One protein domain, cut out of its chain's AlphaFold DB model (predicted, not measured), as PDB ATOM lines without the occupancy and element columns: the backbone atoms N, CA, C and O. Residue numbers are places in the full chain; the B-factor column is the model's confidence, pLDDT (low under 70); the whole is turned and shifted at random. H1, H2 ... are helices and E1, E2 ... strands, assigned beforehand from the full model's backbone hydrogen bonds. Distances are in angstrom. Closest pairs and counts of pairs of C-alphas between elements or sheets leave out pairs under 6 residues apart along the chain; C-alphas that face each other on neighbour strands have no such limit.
ATOM      1  N   ASP A 343     221.072 254.256 196.622       59.91
ATOM      2  CA  ASP A 343     221.414 255.523 197.256       59.91
ATOM      3  C   ASP A 343     222.949 255.676 197.253       59.91
ATOM      4  O   ASP A 343     223.649 254.770 197.714       59.91
ATOM      5  N   PRO A 344     223.512 256.782 196.726       62.97
ATOM      6  CA  PRO A 344     224.947 257.044 196.797       62.97
ATOM      7  C   PRO A 344     225.511 256.947 198.220       62.97
ATOM      8  O   PRO A 344     226.718 256.775 198.366       62.97
ATOM      9  N   ALA A 345     224.661 257.071 199.244       65.06
ATOM     10  CA  ALA A 345     225.009 256.934 200.649       65.06
ATOM     11  C   ALA A 345     225.095 255.483 201.166       65.06
ATOM     12  O   ALA A 345     225.504 255.310 202.311       65.06
ATOM     13  N   GLU A 346     224.734 254.449 200.392       77.25
ATOM     14  CA  GLU A 346     224.910 253.062 200.851       77.25
ATOM     15  C   GLU A 346     226.403 252.684 200.966       77.25
ATOM     16  O   GLU A 346     227.172 252.935 200.025       77.25
ATOM     17  N   PRO A 347     226.828 252.044 202.077       81.50
ATOM     18  CA  PRO A 347     228.228 251.697 202.300       81.50
ATOM     19  C   PRO A 347     228.769 250.732 201.233       81.50
ATOM     20  O   PRO A 347     228.372 249.572 201.143       81.50
ATOM     21  N   PHE A 348     229.748 251.181 200.448       89.31
ATOM     22  CA  PHE A 348     230.460 250.369 199.468       89.31
ATOM     23  C   PHE A 348     231.578 249.565 200.139       89.31
ATOM     24  O   PHE A 348     232.639 250.090 200.489       89.31
ATOM     25  N   VAL A 349     231.335 248.271 200.314       89.31
ATOM     26  CA  VAL A 349     232.227 247.317 200.988       89.31
ATOM     27  C   VAL A 349     232.917 246.382 199.983       89.31
ATOM     28  O   VAL A 349     232.395 246.163 198.887       89.31
ATOM     29  N   PRO A 350     234.097 245.822 200.316       90.19
ATOM     30  CA  PRO A 350     234.806 244.928 199.406       90.19
ATOM     31  C   PRO A 350     234.009 243.640 199.155       90.19
ATOM     32  O   PRO A 350     233.527 242.992 200.087       90.19
ATOM     33  N   SER A 351     233.916 243.255 197.882       88.25
ATOM     34  CA  SER A 351     233.191 242.067 197.406       88.25
ATOM     35  C   SER A 351     234.067 241.206 196.489       88.25
ATOM     36  O   SER A 351     235.181 241.602 196.133       88.25
ATOM     37  N   GLN A 352     233.555 240.059 196.023       85.31
ATOM     38  CA  GLN A 352     234.250 239.249 195.009       85.31
ATOM     39  C   GLN A 352     234.569 240.035 193.727       85.31
ATOM     40  O   GLN A 352     235.569 239.773 193.062       85.31
ATOM     41  N   TRP A 353     233.751 241.036 193.390       89.88
ATOM     42  CA  TRP A 353     233.961 241.877 192.218       89.88
ATOM     43  C   TRP A 353     235.160 242.789 192.422       89.88
ATOM     44  O   TRP A 353     235.950 242.966 191.501       89.88
ATOM     45  N   SER A 354     235.349 243.291 193.644       93.00
ATOM     46  CA  SER A 354     236.548 244.035 194.008       93.00
ATOM     47  C   SER A 354     237.798 243.158 193.858       93.00
ATOM     48  O   SER A 354     238.788 243.626 193.305       93.00
ATOM     49  N   SER A 355     237.747 241.877 194.254       92.44
ATOM     50  CA  SER A 355     238.841 240.909 194.031       92.44
ATOM     51  C   SER A 355     239.151 240.710 192.547       92.44
ATOM     52  O   SER A 355     240.316 240.741 192.157       92.44
ATOM     53  N   VAL A 356     238.125 240.563 191.700       93.94
ATOM     54  CA  VAL A 356     238.308 240.463 190.240       93.94
ATOM     55  C   VAL A 356     238.967 241.724 189.677       93.94
ATOM     56  O   VAL A 356     239.919 241.602 188.913       93.94
ATOM     57  N   VAL A 357     238.507 242.917 190.073       95.50
ATOM     58  CA  VAL A 357     239.088 244.205 189.647       95.50
ATOM     59  C   VAL A 357     240.558 244.303 190.051       95.50
ATOM     60  O   VAL A 357     241.414 244.535 189.203       95.50
ATOM     61  N   MET A 358     240.859 244.050 191.325       95.31
ATOM     62  CA  MET A 358     242.209 244.120 191.885       95.31
ATOM     63  C   MET A 358     243.182 243.142 191.211       95.31
ATOM     64  O   MET A 358     244.290 243.523 190.837       95.31
ATOM     65  N   GLN A 359     242.774 241.884 191.014       94.81
ATOM     66  CA  GLN A 359     243.631 240.884 190.369       94.81
ATOM     67  C   GLN A 359     243.770 241.106 188.860       94.81
ATOM     68  O   GLN A 359     244.830 240.809 188.301       94.81
ATOM     69  N   PHE A 360     242.738 241.643 188.203       95.69
ATOM     70  CA  PHE A 360     242.837 242.084 186.815       95.69
ATOM     71  C   PHE A 360     243.885 243.190 186.693       95.69
ATOM     72  O   PHE A 360     244.822 243.033 185.916       95.69
ATOM     73  N   ASP A 361     243.762 244.267 187.477       93.56
ATOM     74  CA  ASP A 361     244.685 245.408 187.429       93.56
ATOM     75  C   ASP A 361     246.129 244.969 187.713       93.56
ATOM     76  O   ASP A 361     247.043 245.309 186.961       93.56
ATOM     77  N   ARG A 362     246.329 244.107 188.717       90.06
ATOM     78  CA  ARG A 362     247.647 243.553 189.061       90.06
ATOM     79  C   ARG A 362     248.278 242.761 187.910       90.06
ATOM     80  O   ARG A 362     249.468 242.915 187.632       90.06
ATOM     81  N   LEU A 363     247.510 241.907 187.228       91.44
ATOM     82  CA  LEU A 363     248.018 241.148 186.082       91.44
ATOM     83  C   LEU A 363     248.241 242.046 184.855       91.44
ATOM     84  O   LEU A 363     249.240 241.885 184.155       91.44
ATOM     85  N   ALA A 364     247.333 242.990 184.605       90.06
ATOM     86  CA  ALA A 364     247.415 243.965 183.521       90.06
ATOM     87  C   ALA A 364     248.678 244.829 183.634       90.06
ATOM     88  O   ALA A 364     249.422 244.947 182.658       90.06
ATOM     89  N   GLN A 365     248.970 245.338 184.835       87.31
ATOM     90  CA  GLN A 365     250.180 246.104 185.129       87.31
ATOM     91  C   GLN A 365     251.443 245.264 184.902       87.31
ATOM     92  O   GLN A 365     252.323 245.686 184.155       87.31
ATOM     93  N   ARG A 366     251.498 244.042 185.451       85.88
ATOM     94  CA  ARG A 366     252.645 243.127 185.286       85.88
ATOM     95  C   ARG A 366     252.929 242.789 183.819       85.88
ATOM     96  O   ARG A 366     254.078 242.603 183.429       85.88
ATOM     97  N   LEU A 367     251.885 242.662 183.001       86.56
ATOM     98  CA  LEU A 367     252.013 242.357 181.574       86.56
ATOM     99  C   LEU A 367     252.154 243.605 180.688       86.56
ATOM    100  O   LEU A 367     252.408 243.448 179.494       86.56
ATOM    101  N   GLY A 368     251.959 244.812 181.234       85.94
ATOM    102  CA  GLY A 368     251.921 246.063 180.473       85.94
ATOM    103  C   GLY A 368     250.807 246.100 179.422       85.94
ATOM    104  O   GLY A 368     251.031 246.570 178.306       85.94
ATOM    105  N   LYS A 369     249.625 245.543 179.727       88.62
ATOM    106  CA  LYS A 369     248.495 245.424 178.786       88.62
ATOM    107  C   LYS A 369     247.208 245.991 179.369       88.62
ATOM    108  O   LYS A 369     246.901 245.753 180.525       88.62
ATOM    109  N   GLU A 370     246.397 246.628 178.527       85.88
ATOM    110  CA  GLU A 370     245.053 247.100 178.908       85.88
ATOM    111  C   GLU A 370     243.981 245.999 178.848       85.88
ATOM    112  O   GLU A 370     242.942 246.102 179.498       85.88
ATOM    113  N   SER A 371     244.226 244.935 178.073       92.06
ATOM    114  CA  SER A 371     243.325 243.785 177.938       92.06
ATOM    115  C   SER A 371     244.034 242.476 178.271       92.06
ATOM    116  O   SER A 371     245.223 242.302 177.987       92.06
ATOM    117  N   LEU A 372     243.287 241.549 178.870       93.19
ATOM    118  CA  LEU A 372     243.787 240.260 179.340       93.19
ATOM    119  C   LEU A 372     243.046 239.105 178.675       93.19
ATOM    120  O   LEU A 372     241.834 239.163 178.481       93.19
ATOM    121  N   GLU A 373     243.767 238.026 178.377       94.62
ATOM    122  CA  GLU A 373     243.137 236.770 177.974       94.62
ATOM    123  C   GLU A 373     242.375 236.159 179.157       94.62
ATOM    124  O   GLU A 373     242.872 236.139 180.287       94.62
ATOM    125  N   LEU A 374     241.189 235.601 178.894       94.06
ATOM    126  CA  LEU A 374     240.349 234.959 179.910       94.06
ATOM    127  C   LEU A 374     241.102 233.872 180.687       94.06
ATOM    128  O   LEU A 374     241.004 233.810 181.909       94.06
ATOM    129  N   SER A 375     241.882 233.040 179.992       94.31
ATOM    130  CA  SER A 375     242.711 231.988 180.595       94.31
ATOM    131  C   SER A 375     243.781 232.552 181.532       94.31
ATOM    132  O   SER A 375     244.025 231.984 182.594       94.31
ATOM    133  N   ALA A 376     244.399 233.677 181.168       94.69
ATOM    134  CA  ALA A 376     245.413 234.327 181.988       94.69
ATOM    135  C   ALA A 376     244.801 234.922 183.263       94.69
ATOM    136  O   ALA A 376     245.340 234.722 184.353       94.69
ATOM    137  N   LEU A 377     243.645 235.587 183.147       95.50
ATOM    138  CA  LEU A 377     242.909 236.096 184.305       95.50
ATOM    139  C   LEU A 377     242.435 234.953 185.212       95.50
ATOM    140  O   LEU A 377     242.614 235.026 186.425       95.50
ATOM    141  N   ALA A 378     241.894 233.875 184.639       95.06
ATOM    142  CA  ALA A 378     241.469 232.701 185.395       95.06
ATOM    143  C   ALA A 378     242.631 232.099 186.201       95.06
ATOM    144  O   ALA A 378     242.494 231.851 187.400       95.06
ATOM    145  N   GLN A 379     243.802 231.953 185.575       95.06
ATOM    146  CA  GLN A 379     245.000 231.467 186.255       95.06
ATOM    147  C   GLN A 379     245.469 232.420 187.364       95.06
ATOM    148  O   GLN A 379     245.879 231.953 188.425       95.06
ATOM    149  N   GLN A 380     245.386 233.739 187.160       94.00
ATOM    150  CA  GLN A 380     245.717 234.722 188.198       94.00
ATOM    151  C   GLN A 380     244.783 234.607 189.409       94.00
ATOM    152  O   GLN A 380     245.268 234.623 190.537       94.00
ATOM    153  N   LEU A 381     243.473 234.453 189.195       92.62
ATOM    154  CA  LEU A 381     242.501 234.292 190.283       92.62
ATOM    155  C   LEU A 381     242.759 233.017 191.100       92.62
ATOM    156  O   LEU A 381     242.630 233.043 192.325       92.62
ATOM    157  N   ARG A 411     238.136 238.258 170.800       76.62
ATOM    158  CA  ARG A 411     237.935 236.810 170.958       76.62
ATOM    159  C   ARG A 411     238.764 236.327 172.156       76.62
ATOM    160  O   ARG A 411     239.976 236.227 172.036       76.62
ATOM    161  N   ASN A 412     238.104 236.059 173.283       82.94
ATOM    162  CA  ASN A 412     238.689 235.669 174.580       82.94
ATOM    163  C   ASN A 412     239.505 236.751 175.316       82.94
ATOM    164  O   ASN A 412     240.161 236.420 176.304       82.94
ATOM    165  N   ASN A 413     239.437 238.016 174.889       91.69
ATOM    166  CA  ASN A 413     240.068 239.130 175.601       91.69
ATOM    167  C   ASN A 413     239.039 239.935 176.391       91.69
ATOM    168  O   ASN A 413     237.968 240.263 175.878       91.69
ATOM    169  N   LEU A 414     239.419 240.287 177.612       94.12
ATOM    170  CA  LEU A 414     238.609 240.993 178.592       94.12
ATOM    171  C   LEU A 414     239.258 242.336 178.938       94.12
ATOM    172  O   LEU A 414     240.483 242.441 179.010       94.12
ATOM    173  N   THR A 415     238.429 243.340 179.193       95.50
ATOM    174  CA  THR A 415     238.808 244.638 179.765       95.50
ATOM    175  C   THR A 415     237.903 244.964 180.944       95.50
ATOM    176  O   THR A 415     236.764 244.503 181.012       95.50
ATOM    177  N   LEU A 416     238.390 245.776 181.879       93.94
ATOM    178  CA  LEU A 416     237.542 246.331 182.931       93.94
ATOM    179  C   LEU A 416     236.678 247.469 182.387       93.94
ATOM    180  O   LEU A 416     237.145 248.323 181.633       93.94
ATOM    181  N   ASN A 417     235.420 247.511 182.819       92.69
ATOM    182  CA  ASN A 417     234.526 248.619 182.519       92.69
ATOM    183  C   ASN A 417     234.816 249.804 183.450       92.69
ATOM    184  O   ASN A 417     234.272 249.880 184.549       92.69
ATOM    185  N   ALA A 418     235.666 250.737 183.020       88.12
ATOM    186  CA  ALA A 418     236.108 251.856 183.857       88.12
ATOM    187  C   ALA A 418     234.969 252.764 184.364       88.12
ATOM    188  O   ALA A 418     235.131 253.407 185.396       88.12
ATOM    189  N   SER A 419     233.823 252.814 183.672       85.88
ATOM    190  CA  SER A 419     232.656 253.599 184.100       85.88
ATOM    191  C   SER A 419     231.715 252.843 185.042       85.88
ATOM    192  O   SER A 419     230.758 253.427 185.548       85.88
ATOM    193  N   HIS A 420     231.961 251.553 185.296       87.31
ATOM    194  CA  HIS A 420     231.153 250.773 186.223       87.31
ATOM    195  C   HIS A 420     231.448 251.201 187.676       87.31
ATOM    196  O   HIS A 420     232.615 251.166 188.074       87.31
ATOM    197  N   PRO A 421     230.434 251.510 188.514       86.88
ATOM    198  CA  PRO A 421     230.648 252.013 189.876       86.88
ATOM    199  C   PRO A 421     231.554 251.131 190.744       86.88
ATOM    200  O   PRO A 421     232.425 251.638 191.440       86.88
ATOM    201  N   ILE A 422     231.402 249.801 190.670       89.69
ATOM    202  CA  ILE A 422     232.279 248.857 191.390       89.69
ATOM    203  C   ILE A 422     233.747 249.006 190.969       89.69
ATOM    204  O   ILE A 422     234.623 248.958 191.828       89.69
ATOM    205  N   VAL A 423     234.021 249.168 189.671       92.00
ATOM    206  CA  VAL A 423     235.387 249.270 189.136       92.00
ATOM    207  C   VAL A 423     236.012 250.591 189.575       92.00
ATOM    208  O   VAL A 423     237.115 250.590 190.115       92.00
ATOM    209  N   GLU A 424     235.281 251.694 189.403       91.94
ATOM    210  CA  GLU A 424     235.717 253.040 189.782       91.94
ATOM    211  C   GLU A 424     235.999 253.139 191.285       91.94
ATOM    212  O   GLU A 424     237.127 253.442 191.678       91.94
ATOM    213  N   LYS A 425     235.019 252.785 192.128       91.81
ATOM    214  CA  LYS A 425     235.169 252.857 193.585       91.81
ATOM    215  C   LYS A 425     236.266 251.920 194.087       91.81
ATOM    216  O   LYS A 425     237.062 252.331 194.922       91.81
ATOM    217  N   THR A 426     236.344 250.681 193.579       94.38
ATOM    218  CA  THR A 426     237.395 249.732 193.996       94.38
ATOM    219  C   THR A 426     238.781 250.310 193.720       94.38
ATOM    220  O   THR A 426     239.595 250.333 194.640       94.38
ATOM    221  N   ARG A 427     239.026 250.825 192.505       93.75
ATOM    222  CA  ARG A 427     240.311 251.434 192.119       93.75
ATOM    223  C   ARG A 427     240.690 252.604 193.007       93.75
ATOM    224  O   ARG A 427     241.730 252.555 193.652       93.75
ATOM    225  N   VAL A 428     239.799 253.587 193.144       93.06
ATOM    226  CA  VAL A 428     240.044 254.763 193.993       93.06
ATOM    227  C   VAL A 428     240.422 254.356 195.418       93.06
ATOM    228  O   VAL A 428     241.335 254.940 196.002       93.06
ATOM    229  N   ILE A 429     239.753 253.345 195.980       94.19
ATOM    230  CA  ILE A 429     240.007 252.903 197.353       94.19
ATOM    231  C   ILE A 429     241.350 252.205 197.479       94.19
ATOM    232  O   ILE A 429     242.148 252.594 198.338       94.19
ATOM    233  N   TYR A 430     241.613 251.179 196.665       93.06
ATOM    234  CA  TYR A 430     242.857 250.435 196.829       93.06
ATOM    235  C   TYR A 430     244.076 251.273 196.439       93.06
ATOM    236  O   TYR A 430     245.069 251.215 197.161       93.06
ATOM    237  N   ASP A 431     243.978 252.116 195.405       90.12
ATOM    238  CA  ASP A 431     245.048 253.036 195.004       90.12
ATOM    239  C   ASP A 431     245.369 254.018 196.132       90.12
ATOM    240  O   ASP A 431     246.534 254.213 196.477       90.12
ATOM    241  N   SER A 432     244.343 254.597 196.765       90.31
ATOM    242  CA  SER A 432     244.521 255.517 197.895       90.31
ATOM    243  C   SER A 432     245.219 254.845 199.078       90.31
ATOM    244  O   SER A 432     246.167 255.395 199.650       90.31
ATOM    245  N   ILE A 433     244.787 253.632 199.444       93.44
ATOM    246  CA  ILE A 433     245.382 252.891 200.562       93.44
ATOM    247  C   ILE A 433     246.822 252.491 200.233       93.44
ATOM    248  O   ILE A 433     247.723 252.725 201.045       93.44
ATOM    249  N   GLN A 434     247.062 251.931 199.048       89.81
ATOM    250  CA  GLN A 434     248.389 251.502 198.617       89.81
ATOM    251  C   GLN A 434     249.354 252.687 198.538       89.81
ATOM    252  O   GLN A 434     250.462 252.603 199.069       89.81
ATOM    253  N   ARG A 435     248.923 253.822 197.974       87.00
ATOM    254  CA  ARG A 435     249.710 255.064 197.901       87.00
ATOM    255  C   ARG A 435     250.063 255.587 199.287       87.00
ATOM    256  O   ARG A 435     251.208 255.960 199.532       87.00
ATOM    257  N   ARG A 436     249.118 255.573 200.229       87.62
ATOM    258  CA  ARG A 436     249.374 255.990 201.614       87.62
ATOM    259  C   ARG A 436     250.391 255.088 202.312       87.62
ATOM    260  O   ARG A 436     251.279 255.598 203.004       87.62
ATOM    261  N   VAL A 437     250.287 253.772 202.128       89.06
ATOM    262  CA  VAL A 437     251.272 252.813 202.651       89.06
ATOM    263  C   VAL A 437     252.637 253.068 202.010       89.06
ATOM    264  O   VAL A 437     253.607 253.287 202.732       89.06
ATOM    265  N   ALA A 438     252.705 253.148 200.679       83.88
ATOM    266  CA  ALA A 438     253.937 253.385 199.931       83.88
ATOM    267  C   ALA A 438     254.629 254.692 200.340       83.88
ATOM    268  O   ALA A 438     255.821 254.683 200.639       83.88
ATOM    269  N   ASN A 439     253.888 255.796 200.451       79.69
ATOM    270  CA  ASN A 439     254.428 257.082 200.894       79.69
ATOM    271  C   ASN A 439     254.969 257.008 202.328       79.69
ATOM    272  O   ASN A 439     256.000 257.598 202.642       79.69
ATOM    273  N   THR A 440     254.303 256.266 203.212       78.62
ATOM    274  CA  THR A 440     254.780 256.106 204.591       78.62
ATOM    275  C   THR A 440     256.080 255.301 204.642       78.62
ATOM    276  O   THR A 440     256.989 255.679 205.373       78.62
ATOM    277  N   LEU A 441     256.203 254.235 203.850       79.69
ATOM    278  CA  LEU A 441     257.411 253.406 203.827       79.69
ATOM    279  C   LEU A 441     258.572 254.107 203.105       79.69
ATOM    280  O   LEU A 441     259.647 254.261 203.676       79.69
ATOM    281  N   LYS A 442     258.341 254.592 201.877       75.56
ATOM    282  CA  LYS A 442     259.387 255.139 200.996       75.56
ATOM    283  C   LYS A 442     259.764 256.579 201.340       75.56
ATOM    284  O   LYS A 442     260.939 256.877 201.501       75.56
ATOM    285  N   VAL A 443     258.784 257.475 201.492       64.50
ATOM    286  CA  VAL A 443     259.060 258.912 201.700       64.50
ATOM    287  C   VAL A 443     259.472 259.197 203.140       64.50
ATOM    288  O   VAL A 443     260.352 260.016 203.385       64.50
ATOM    289  N   ARG A 444     258.859 258.521 204.122       60.41
ATOM    290  CA  ARG A 444     259.214 258.714 205.541       60.41
ATOM    291  C   ARG A 444     260.299 257.763 206.042       60.41
ATOM    292  O   ARG A 444     260.734 257.928 207.179       60.41
ATOM    293  N   GLY A 445     260.707 256.779 205.238       69.75
ATOM    294  CA  GLY A 445     261.719 255.787 205.607       69.75
ATOM    295  C   GLY A 445     261.282 254.853 206.738       69.75
ATOM    296  O   GLY A 445     262.109 254.444 207.552       69.75
ATOM    297  N   TRP A 446     259.981 254.571 206.869       76.44
ATOM    298  CA  TRP A 446     259.483 253.666 207.906       76.44
ATOM    299  C   TRP A 446     259.604 252.213 207.454       76.44
ATOM    300  O   TRP A 446     259.254 251.870 206.333       76.44
ATOM    301  N   GLU A 447     260.017 251.338 208.367       79.25
ATOM    302  CA  GLU A 447     260.128 249.896 208.106       79.25
ATOM    303  C   GLU A 447     258.756 249.211 207.934       79.25
ATOM    304  O   GLU A 447     258.624 248.170 207.295       79.25
ATOM    305  N   TYR A 448     257.718 249.768 208.556       84.62
ATOM    306  CA  TYR A 448     256.346 249.274 208.495       84.62
ATOM    307  C   TYR A 448     255.365 250.392 208.860       84.62
ATOM    308  O   TYR A 448     255.722 251.362 209.534       84.62
ATOM    309  N   VAL A 449     254.097 250.234 208.480       86.56
ATOM    310  CA  VAL A 449     253.011 251.133 208.889       86.56
ATOM    311  C   VAL A 449     252.195 250.467 209.990       86.56
ATOM    312  O   VAL A 449     251.647 249.390 209.793       86.56
ATOM    313  N   ASN A 450     252.090 251.084 211.168       89.69
ATOM    314  CA  ASN A 450     251.208 250.565 212.218       89.69
ATOM    315  C   ASN A 450     249.737 250.584 211.755       89.69
ATOM    316  O   ASN A 450     249.289 251.584 211.193       89.69
ATOM    317  N   TYR A 451     248.979 249.513 212.021       88.25
ATOM    318  CA  TYR A 451     247.591 249.379 211.550       88.25
ATOM    319  C   TYR A 451     246.677 250.514 212.041       88.25
ATOM    320  O   TYR A 451     245.991 251.152 211.247       88.25
ATOM    321  N   GLY A 452     246.721 250.838 213.338       84.81
ATOM    322  CA  GLY A 452     245.928 251.934 213.907       84.81
ATOM    323  C   GLY A 452     246.340 253.310 213.372       84.81
ATOM    324  O   GLY A 452     245.497 254.188 213.187       84.81
ATOM    325  N   PHE A 453     247.627 253.498 213.069       86.69
ATOM    326  CA  PHE A 453     248.108 254.704 212.393       86.69
ATOM    327  C   PHE A 453     247.582 254.801 210.955       86.69
ATOM    328  O   PHE A 453     247.161 255.879 210.536       86.69
ATOM    329  N   LEU A 454     247.562 253.686 210.214       90.56
ATOM    330  CA  LEU A 454     247.015 253.634 208.859       90.56
ATOM    331  C   LEU A 454     245.525 253.982 208.851       90.56
ATOM    332  O   LEU A 454     245.119 254.827 208.057       90.56
ATOM    333  N   LEU A 455     244.739 253.417 209.776       89.31
ATOM    334  CA  LEU A 455     243.320 253.745 209.928       89.31
ATOM    335  C   LEU A 455     243.110 255.254 210.082       89.31
ATOM    336  O   LEU A 455     242.374 255.842 209.291       89.31
ATOM    337  N   LYS A 456     243.781 255.892 211.047       86.06
ATOM    338  CA  LYS A 456     243.677 257.348 211.267       86.06
ATOM    339  C   LYS A 456     244.174 258.166 210.077       86.06
ATOM    340  O   LYS A 456     243.682 259.255 209.815       86.06
ATOM    341  N   GLY A 457     245.173 257.657 209.358       83.31
ATOM    342  CA  GLY A 457     245.661 258.282 208.135       83.31
ATOM    343  C   GLY A 457     244.606 258.286 207.028       83.31
ATOM    344  O   GLY A 457     244.423 259.311 206.379       83.31
ATOM    345  N   LEU A 458     243.915 257.160 206.839       89.12
ATOM    346  CA  LEU A 458     242.875 256.990 205.822       89.12
ATOM    347  C   LEU A 458     241.604 257.790 206.120       89.12
ATOM    348  O   LEU A 458     240.938 258.225 205.191       89.12
ATOM    349  N   GLU A 459     241.295 258.048 207.392       88.69
ATOM    350  CA  GLU A 459     240.194 258.942 207.785       88.69
ATOM    351  C   GLU A 459     240.306 260.324 207.112       88.69
ATOM    352  O   GLU A 459     239.306 260.928 206.742       88.69
ATOM    353  N   MET A 460     241.535 260.796 206.888       80.69
ATOM    354  CA  MET A 460     241.829 262.109 206.310       80.69
ATOM    355  C   MET A 460     242.085 262.077 204.795       80.69
ATOM    356  O   MET A 460     242.544 263.079 204.249       80.69
ATOM    357  N   GLU A 461     241.869 260.944 204.123       85.00
ATOM    358  CA  GLU A 461     242.170 260.771 202.698       85.00
ATOM    359  C   GLU A 461     241.047 261.361 201.817       85.00
ATOM    360  O   GLU A 461     239.941 260.810 201.801       85.00
ATOM    361  N   PRO A 462     241.292 262.460 201.071       82.81
ATOM    362  CA  PRO A 462     240.231 263.162 200.346       82.81
ATOM    363  C   PRO A 462     239.589 262.320 199.240       82.81
ATOM    364  O   PRO A 462     238.384 262.412 199.021       82.81
ATOM    365  N   GLU A 463     240.375 261.478 198.559       84.44
ATOM    366  CA  GLU A 463     239.920 260.700 197.397       84.44
ATOM    367  C   GLU A 463     238.835 259.673 197.743       84.44
ATOM    368  O   GLU A 463     237.944 259.434 196.923       84.44
ATOM    369  N   ILE A 464     238.876 259.108 198.955       90.50
ATOM    370  CA  ILE A 464     237.925 258.096 199.440       90.50
ATOM    371  C   ILE A 464     236.863 258.668 200.383       90.50
ATOM    372  O   ILE A 464     235.980 257.928 200.807       90.50
ATOM    373  N   ASN A 465     236.906 259.967 200.698       88.12
ATOM    374  CA  ASN A 465     235.891 260.634 201.513       88.12
ATOM    375  C   ASN A 465     234.677 261.033 200.655       88.12
ATOM    376  O   ASN A 465     234.443 262.208 200.363       88.12
ATOM    377  N   ARG A 466     233.939 260.022 200.191       86.12
ATOM    378  CA  ARG A 466     232.760 260.146 199.323       86.12
ATOM    379  C   ARG A 466     231.551 259.472 199.985       86.12
ATOM    380  O   ARG A 466     231.750 258.592 200.818       86.12
ATOM    381  N   PRO A 467     230.307 259.821 199.612       81.44
ATOM    382  CA  PRO A 467     229.124 259.095 200.076       81.44
ATOM    383  C   PRO A 467     229.265 257.574 199.876       81.44
ATOM    384  O   PRO A 467     229.724 257.125 198.819       81.44
ATOM    385  N   GLY A 468     228.939 256.802 200.918       82.75
ATOM    386  CA  GLY A 468     229.097 255.346 200.940       82.75
ATOM    387  C   GLY A 468     230.548 254.852 201.068       82.75
ATOM    388  O   GLY A 468     230.816 253.669 200.876       82.75
ATOM    389  N   MET A 469     231.527 255.724 201.327       90.62
ATOM    390  CA  MET A 469     232.947 255.372 201.458       90.62
ATOM    391  C   MET A 469     233.558 256.038 202.697       90.62
ATOM    392  O   MET A 469     233.115 257.097 203.131       90.62
ATOM    393  N   ASN A 470     234.595 255.416 203.266       90.75
ATOM    394  CA  ASN A 470     235.365 255.938 204.405       90.75
ATOM    395  C   ASN A 470     234.534 256.330 205.647       90.75
ATOM    396  O   ASN A 470     234.896 257.239 206.388       90.75
ATOM    397  N   GLU A 471     233.430 255.624 205.900       87.00
ATOM    398  CA  GLU A 471     232.439 256.023 206.911       87.00
ATOM    399  C   GLU A 471     232.935 255.901 208.356       87.00
ATOM    400  O   GLU A 471     232.559 256.686 209.224       87.00
ATOM    401  N   ASN A 472     233.744 254.878 208.645       89.75
ATOM    402  CA  ASN A 472     234.229 254.576 209.989       89.75
ATOM    403  C   ASN A 472     235.469 253.660 209.958       89.75
ATOM    404  O   ASN A 472     235.899 253.182 208.903       89.75
ATOM    405  N   ASP A 473     236.047 253.407 211.136       90.06
ATOM    406  CA  ASP A 473     237.212 252.526 211.308       90.06
ATOM    407  C   ASP A 473     236.945 251.101 210.787       90.06
ATOM    408  O   ASP A 473     237.844 250.477 210.222       90.06
ATOM    409  N   GLN A 474     235.715 250.593 210.931       88.50
ATOM    410  CA  GLN A 474     235.338 249.250 210.482       88.50
ATOM    411  C   GLN A 474     235.383 249.143 208.954       88.50
ATOM    412  O   GLN A 474     235.966 248.202 208.417       88.50
ATOM    413  N   TRP A 475     234.836 250.135 208.248       92.06
ATOM    414  CA  TRP A 475     234.882 250.218 206.790       92.06
ATOM    415  C   TRP A 475     236.329 250.226 206.281       92.06
ATOM    416  O   TRP A 475     236.684 249.453 205.389       92.06
ATOM    417  N   ARG A 476     237.195 251.046 206.895       94.44
ATOM    418  CA  ARG A 476     238.622 251.115 206.534       94.44
ATOM    419  C   ARG A 476     239.330 249.787 206.795       94.44
ATOM    420  O   ARG A 476     240.118 249.345 205.963       94.44
ATOM    421  N   SER A 477     239.005 249.137 207.910       92.38
ATOM    422  CA  SER A 477     239.548 247.823 208.265       92.38
ATOM    423  C   SER A 477     239.160 246.758 207.239       92.38
ATOM    424  O   SER A 477     240.035 246.038 206.767       92.38
ATOM    425  N   HIS A 478     237.894 246.718 206.800       91.44
ATOM    426  CA  HIS A 478     237.435 245.784 205.763       91.44
ATOM    427  C   HIS A 478     238.239 245.909 204.469       91.44
ATOM    428  O   HIS A 478     238.631 244.901 203.881       91.44
ATOM    429  N   TRP A 479     238.497 247.139 204.023       95.00
ATOM    430  CA  TRP A 479     239.288 247.370 202.820       95.00
ATOM    431  C   TRP A 479     240.752 246.985 203.015       95.00
ATOM    432  O   TRP A 479     241.276 246.256 202.180       95.00
ATOM    433  N   ILE A 480     241.395 247.375 204.122       94.81
ATOM    434  CA  ILE A 480     242.779 246.958 204.417       94.81
ATOM    435  C   ILE A 480     242.888 245.431 204.446       94.81
ATOM    436  O   ILE A 480     243.775 244.871 203.803       94.81
ATOM    437  N   ASP A 481     241.982 244.754 205.148       91.12
ATOM    438  CA  ASP A 481     241.976 243.296 205.245       91.12
ATOM    439  C   ASP A 481     241.736 242.654 203.875       91.12
ATOM    440  O   ASP A 481     242.409 241.681 203.535       91.12
ATOM    441  N   SER A 482     240.873 243.238 203.034       91.75
ATOM    442  CA  SER A 482     240.706 242.784 201.653       91.75
ATOM    443  C   SER A 482     241.986 242.950 200.832       91.75
ATOM    444  O   SER A 482     242.323 242.042 200.082       91.75
ATOM    445  N   LEU A 483     242.731 244.050 200.969       93.56
ATOM    446  CA  LEU A 483     244.000 244.242 200.249       93.56
ATOM    447  C   LEU A 483     245.095 243.290 200.719       93.56
ATOM    448  O   LEU A 483     245.883 242.806 199.907       93.56
ATOM    449  N   VAL A 484     245.135 242.996 202.019       91.88
ATOM    450  CA  VAL A 484     246.021 241.967 202.572       91.88
ATOM    451  C   VAL A 484     245.655 240.600 201.996       91.88
ATOM    452  O   VAL A 484     246.521 239.855 201.540       91.88
ATOM    453  N   ARG A 485     244.358 240.293 201.957       88.31
ATOM    454  CA  ARG A 485     243.816 239.048 201.411       88.31
ATOM    455  C   ARG A 485     244.058 238.901 199.902       88.31
ATOM    456  O   ARG A 485     244.296 237.790 199.441       88.31
ATOM    457  N   GLU A 486     244.049 239.997 199.142       89.69
ATOM    458  CA  GLU A 486     244.412 240.037 197.714       89.69
ATOM    459  C   GLU A 486     245.926 240.060 197.450       89.69
ATOM    460  O   GLU A 486     246.348 240.133 196.290       89.69
ATOM    461  N   GLN A 487     246.748 239.990 198.504       89.50
ATOM    462  CA  GLN A 487     248.210 240.068 198.436       89.50
ATOM    463  C   GLN A 487     248.717 241.378 197.801       89.50
ATOM    464  O   GLN A 487     249.797 241.415 197.219       89.50
ATOM    465  N   ILE A 488     247.931 242.455 197.896       90.25
ATOM    466  CA  ILE A 488     248.343 243.819 197.527       90.25
ATOM    467  C   ILE A 488     249.096 244.467 198.690       90.25
ATOM    468  O   ILE A 488     250.030 245.238 198.489       90.25
ATOM    469  N   LEU A 489     248.701 244.130 199.918       92.75
ATOM    470  CA  LEU A 489     249.386 244.509 201.147       92.75
ATOM    471  C   LEU A 489     249.831 243.259 201.902       92.75
ATOM    472  O   LEU A 489     249.290 242.170 201.722       92.75
ATOM    473  N   LYS A 490     250.794 243.426 202.805       92.00
ATOM    474  CA  LYS A 490     251.244 242.376 203.717       92.00
ATOM    475  C   LYS A 490     250.964 242.793 205.152       92.00
ATOM    476  O   LYS A 490     251.330 243.899 205.546       92.00
ATOM    477  N   ARG A 491     250.334 241.912 205.934       92.75
ATOM    478  CA  ARG A 491     250.117 242.103 207.375       92.75
ATOM    479  C   ARG A 491     251.074 241.226 208.167       92.75
ATOM    480  O   ARG A 491     251.127 240.020 207.944       92.75
ATOM    481  N   GLU A 492     251.776 241.825 209.115       90.56
ATOM    482  CA  GLU A 492     252.693 241.138 210.026       90.56
ATOM    483  C   GLU A 492     252.397 241.538 211.474       90.56
ATOM    484  O   GLU A 492     251.811 242.591 211.733       90.56
ATOM    485  N   LEU A 493     252.792 240.689 212.420       88.38
ATOM    486  CA  LEU A 493     252.781 241.008 213.844       88.38
ATOM    487  C   LEU A 493     254.212 241.310 214.277       88.38
ATOM    488  O   LEU A 493     255.093 240.465 214.135       88.38
ATOM    489  N   VAL A 494     254.433 242.510 214.803       83.94
ATOM    490  CA  VAL A 494     255.747 242.960 215.274       83.94
ATOM    491  C   VAL A 494     255.642 243.305 216.761       83.94
ATOM    492  O   VAL A 494     254.647 243.913 217.157       83.94
ATOM    493  N   PRO A 495     256.633 242.949 217.599       77.56
ATOM    494  CA  PRO A 495     256.673 243.369 218.996       77.56
ATOM    495  C   PRO A 495     256.510 244.882 219.148       77.56
ATOM    496  O   PRO A 495     257.168 245.676 218.468       77.56
ATOM    497  N   HIS A 496     255.636 245.301 220.056       73.44
ATOM    498  CA  HIS A 496     255.432 246.704 220.349       73.44
ATOM    499  C   HIS A 496     256.707 247.287 220.962       73.44
ATOM    500  O   HIS A 496     257.266 246.765 221.925       73.44
ATOM    501  N   ARG A 497     257.159 248.430 220.433       66.88
ATOM    502  CA  ARG A 497     258.456 249.031 220.796       66.88
ATOM    503  C   ARG A 497     258.601 249.349 222.287       66.88
ATOM    504  O   ARG A 497     259.714 249.361 222.797       66.88
ATOM    505  N   HIS A 498     257.491 249.619 222.975       66.12
ATOM    506  CA  HIS A 498     257.477 249.914 224.415       66.12
ATOM    507  C   HIS A 498     257.052 248.725 225.285       66.12
ATOM    508  O   HIS A 498     257.215 248.786 226.498       66.12
ATOM    509  N   ASN A 499     256.500 247.667 224.685       71.62
ATOM    510  CA  ASN A 499     256.082 246.460 225.388       71.62
ATOM    511  C   ASN A 499     256.306 245.244 224.473       71.62
ATOM    512  O   ASN A 499     255.395 244.874 223.740       71.62
ATOM    513  N   PRO A 500     257.510 244.651 224.457       77.31
ATOM    514  CA  PRO A 500     257.851 243.599 223.498       77.31
ATOM    515  C   PRO A 500     256.990 242.330 223.600       77.31
ATOM    516  O   PRO A 500     256.929 241.572 222.635       77.31
ATOM    517  N   ASP A 501     256.317 242.115 224.735       77.12
ATOM    518  CA  ASP A 501     255.375 241.006 224.937       77.12
ATOM    519  C   ASP A 501     254.023 241.240 224.235       77.12
ATOM    520  O   ASP A 501     253.230 240.311 224.078       77.12
ATOM    521  N   ASP A 502     253.752 242.475 223.806       76.06
ATOM    522  CA  ASP A 502     252.544 242.861 223.085       76.06
ATOM    523  C   ASP A 502     252.834 242.940 221.581       76.06
ATOM    524  O   ASP A 502     253.672 243.724 221.134       76.06
ATOM    525  N   LEU A 503     252.171 242.107 220.781       81.50
ATOM    526  CA  LEU A 503     252.358 242.069 219.332       81.50
ATOM    527  C   LEU A 503     251.376 243.020 218.652       81.50
ATOM    528  O   LEU A 503     250.162 242.852 218.757       81.50
ATOM    529  N   VAL A 504     251.894 243.973 217.876       81.62
ATOM    530  CA  VAL A 504     251.061 244.909 217.115       81.62
ATOM    531  C   VAL A 504     250.967 244.529 215.640       81.62
ATOM    532  O   VAL A 504     251.985 244.205 215.021       81.62
ATOM    533  N   PRO A 505     249.765 244.619 215.037       88.00
ATOM    534  CA  PRO A 505     249.603 244.447 213.603       88.00
ATOM    535  C   PRO A 505     250.198 245.635 212.847       88.00
ATOM    536  O   PRO A 505     249.933 246.808 213.145       88.00
ATOM    537  N   VAL A 506     251.001 245.320 211.836       90.69
ATOM    538  CA  VAL A 506     251.648 246.286 210.950       90.69
ATOM    539  C   VAL A 506     251.431 245.900 209.491       90.69
ATOM    540  O   VAL A 506     251.207 244.733 209.172       90.69
ATOM    541  N   ILE A 507     251.485 246.895 208.614       93.88
ATOM    542  CA  ILE A 507     251.257 246.784 207.178       93.88
ATOM    543  C   ILE A 507     252.540 247.129 206.419       93.88
ATOM    544  O   ILE A 507     253.220 248.110 206.741       93.88
ATOM    545  N   ARG A 508     252.844 246.333 205.392       90.88
ATOM    546  CA  ARG A 508     253.944 246.518 204.436       90.88
ATOM    547  C   ARG A 508     253.459 246.341 202.995       90.88
ATOM    548  O   ARG A 508     252.350 245.855 202.763       90.88
ATOM    549  N   LEU A 509     254.307 246.720 202.043       86.38
ATOM    550  CA  LEU A 509     254.165 246.323 200.644       86.38
ATOM    551  C   LEU A 509     254.788 244.928 200.436       86.38
ATOM    552  O   LEU A 509     255.743 244.602 201.141       86.38
ATOM    553  N   PRO A 510     254.257 244.090 199.529       80.25
ATOM    554  CA  PRO A 510     254.899 242.834 199.147       80.25
ATOM    555  C   PRO A 510     256.243 243.071 198.434       80.25
ATOM    556  O   PRO A 510     256.396 244.076 197.744       80.25
ATOM    557  N   ASP A 511     257.172 242.117 198.547       67.44
ATOM    558  CA  ASP A 511     258.547 242.205 198.013       67.44
ATOM    559  C   ASP A 511     258.585 242.467 196.489       67.44
ATOM    560  O   ASP A 511     259.434 243.192 195.984       67.44
ATOM    561  N   GLU A 512     257.597 241.947 195.752       57.50
ATOM    562  CA  GLU A 512     257.387 242.180 194.310       57.50
ATOM    563  C   GLU A 512     257.042 243.645 193.950       57.50
ATOM    564  O   GLU A 512     257.091 244.015 192.782       57.50
ATOM    565  N   PHE A 513     256.752 244.501 194.937       51.12
ATOM    566  CA  PHE A 513     256.430 245.924 194.775       51.12
ATOM    567  C   PHE A 513     257.446 246.872 195.437       51.12
ATOM    568  O   PHE A 513     257.245 248.094 195.408       51.12
ATOM    569  N   GLU A 514     258.536 246.363 196.029       47.62
ATOM    570  CA  GLU A 514     259.602 247.237 196.544       47.62
ATOM    571  C   GLU A 514     260.195 248.088 195.404       47.62
ATOM    572  O   GLU A 514     260.300 249.313 195.553       47.62
ATOM    573  N   ASP A 515     260.387 247.482 194.224       40.12
ATOM    574  CA  ASP A 515     260.973 248.119 193.037       40.12
ATOM    575  C   ASP A 515     259.941 248.664 192.016       40.12
ATOM    576  O   ASP A 515     260.225 249.645 191.329       40.12
ATOM    577  N   GLU A 516     258.730 248.092 191.922       41.59
ATOM    578  CA  GLU A 516     257.778 248.364 190.816       41.59
ATOM    579  C   GLU A 516     256.744 249.480 191.058       41.59
ATOM    580  O   GLU A 516     256.044 249.874 190.123       41.59
ATOM    581  N   ILE A 517     256.648 250.060 192.262       41.41
ATOM    582  CA  ILE A 517     255.837 251.281 192.464       41.41
ATOM    583  C   ILE A 517     256.633 252.493 191.959       41.41
ATOM    584  O   ILE A 517     257.134 253.306 192.739       41.41
ATOM    585  N   ILE A 518     256.777 252.562 190.638       37.81
ATOM    586  CA  ILE A 518     256.914 253.803 189.881       37.81
ATOM    587  C   ILE A 518     255.502 254.403 189.782       37.81
ATOM    588  O   ILE A 518     254.514 253.674 189.753       37.81
ATOM    589  N   ALA A 519     255.440 255.732 189.828       30.00
ATOM    590  CA  ALA A 519     254.267 256.605 189.891       30.00
ATOM    591  C   ALA A 519     252.978 256.128 189.161       30.00
ATOM    592  O   ALA A 519     253.056 255.410 188.165       30.00
ATOM    593  N   PRO A 520     251.782 256.567 189.613       31.38
ATOM    594  CA  PRO A 520     250.495 256.043 189.154       31.38
ATOM    595  C   PRO A 520     250.291 256.141 187.637       31.38
ATOM    596  O   PRO A 520     250.570 257.171 187.020       31.38
ATOM    597  N   LEU A 521     249.690 255.095 187.062       32.22
ATOM    598  CA  LEU A 521     249.007 255.154 185.773       32.22
ATOM    599  C   LEU A 521     247.832 256.140 185.892       32.22
ATOM    600  O   LEU A 521     246.942 255.946 186.715       32.22
ATOM    601  N   ASN A 522     247.843 257.167 185.038       31.06
ATOM    602  CA  ASN A 522     246.898 258.290 184.916       31.06
ATOM    603  C   ASN A 522     247.197 259.556 185.738       31.06
ATOM    604  O   ASN A 522     246.350 260.064 186.464       31.06
ATOM    605  N   HIS A 523     248.323 260.196 185.434       29.66
ATOM    606  CA  HIS A 523     248.258 261.598 185.021       29.66
ATOM    607  C   HIS A 523     248.892 261.729 183.636       29.66
ATOM    608  O   HIS A 523     250.015 261.286 183.408       29.66
ATOM    609  N   MET A 524     248.147 262.306 182.690       30.28
ATOM    610  CA  MET A 524     248.722 262.776 181.434       30.28
ATOM    611  C   MET A 524     249.914 263.690 181.742       30.28
ATOM    612  O   MET A 524     249.760 264.625 182.520       30.28
TER     613      MET A 524
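Overview. This is residues 343 to 381 and 411 to 524 of the 709 residues of the protein "NYN domain-containing protein" of Anaerolinea sp. 'rifampicinis' (UniProt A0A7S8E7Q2). The long helix H3 runs through the middle of this domain, and H1, H4 and H5 pack on it at steep or nearly right angles, a crossed cluster rather than a set of helices side by side. At one end of the long axis H2 and the short strand E1 gather beside H1; at the other end a hairpin of E2 and E3, its base next to H4 and H5, reaches outward to its tip at residues 497 and 498. The printed part has 153 residues, with five named helices and three named strands in the order H1, H2, E1, H3, H4, H5, E2, E3; the class is mixed, helices and strands, and the one sheet, E2 - E3, is antiparallel. The whole is compact, with a radius of gyration of the C-alphas of 16.3 A, and its spans of 58 by 38 by 30 A make it only just elongated.

Arrangement. Start with H1, residues 352 to 367, and look on to H2, residues 374 to 381: they touch, closest at the C-alphas of Phe 360 and Leu 377, 6.5 A apart, and at 71 degrees they are only just about perpendicular. Past the cut comes E1, residues 413 to 416, which pairs with no named strand; its residues 413 to 414 pair antiparallel with residues 372 to 373. Next find H3, residues 421 to 442, the hub, which touches three other helices. Its residues 422 to 427 touch H1, closest at the C-alphas of Ser 354 and Thr 426, 5.8 A, at a steep tilt of 59 degrees, the same way. H4, residues 451 to 459, touches H3 at the C-alphas of Ile 433 and Leu 458, 7.1 A, at a steep tilt of 55 degrees, opposite ways. H5, residues 473 to 485, touches H3 at the C-alphas of Tyr 430 and Leu 483, 7.2 A, about perpendicular at 83 degrees. H5 also touches H4, closest at the C-alphas of Leu 455 and Arg 476, 6.4 A, at a steep tilt of 62 degrees, opposite ways. H1 and H5 are near each other, while H1 and H4 are apart. In the five helices every backbone O i to N i+4 pair is within hydrogen-bond range. Then read E2, residues 490 to 496, with E3, residues 499 to 508, a hairpin: N 492 and O 506 are 3.0 A apart and N 504 and O 494 2.8 A, both within hydrogen-bond range. E3 bends by 90 degrees at residue 502, and the closest C-alphas of H4 and E3, those of Tyr 451 and Val 506, are 5.1 A apart.

Along the chain. Find C-alpha 352 at (234.250, 239.249, 195.009); from there H1 runs 22.5 A to Leu 367. H2 goes from Leu 374 to Leu 381, and E1 from Asn 413 to Leu 416. Find C-alpha 421 at (230.648, 252.013, 189.876), where H3 begins its 31.0 A to Lys 442. H4 runs from Tyr 451 to Glu 459, and H5 covers 18.0 A from Asp 473 to Arg 485. E2 spans 17.7 A from Lys 490 to His 496, and E3 spans 21.1 A from Asn 499 to C-alpha 508 at (253.944, 246.518, 204.436).

Size, cuts and confidence. The two C-alphas farthest apart, those of Arg 411 and His 498, lie 58.4 A from each other. Residues 382 to 410 are not printed, and C-alphas 381 and 411 stand 20.0 A apart across that cut. Of the links printed whole, the one from H4 to H5 is long, with 13 residues. After E3, residues 509 to 524 hold no named element. Mean pLDDT of the printed part is 82.8; look for values under 70 at residues 343 to 345, 443 to 445, 497 to 498 and 511 to 524.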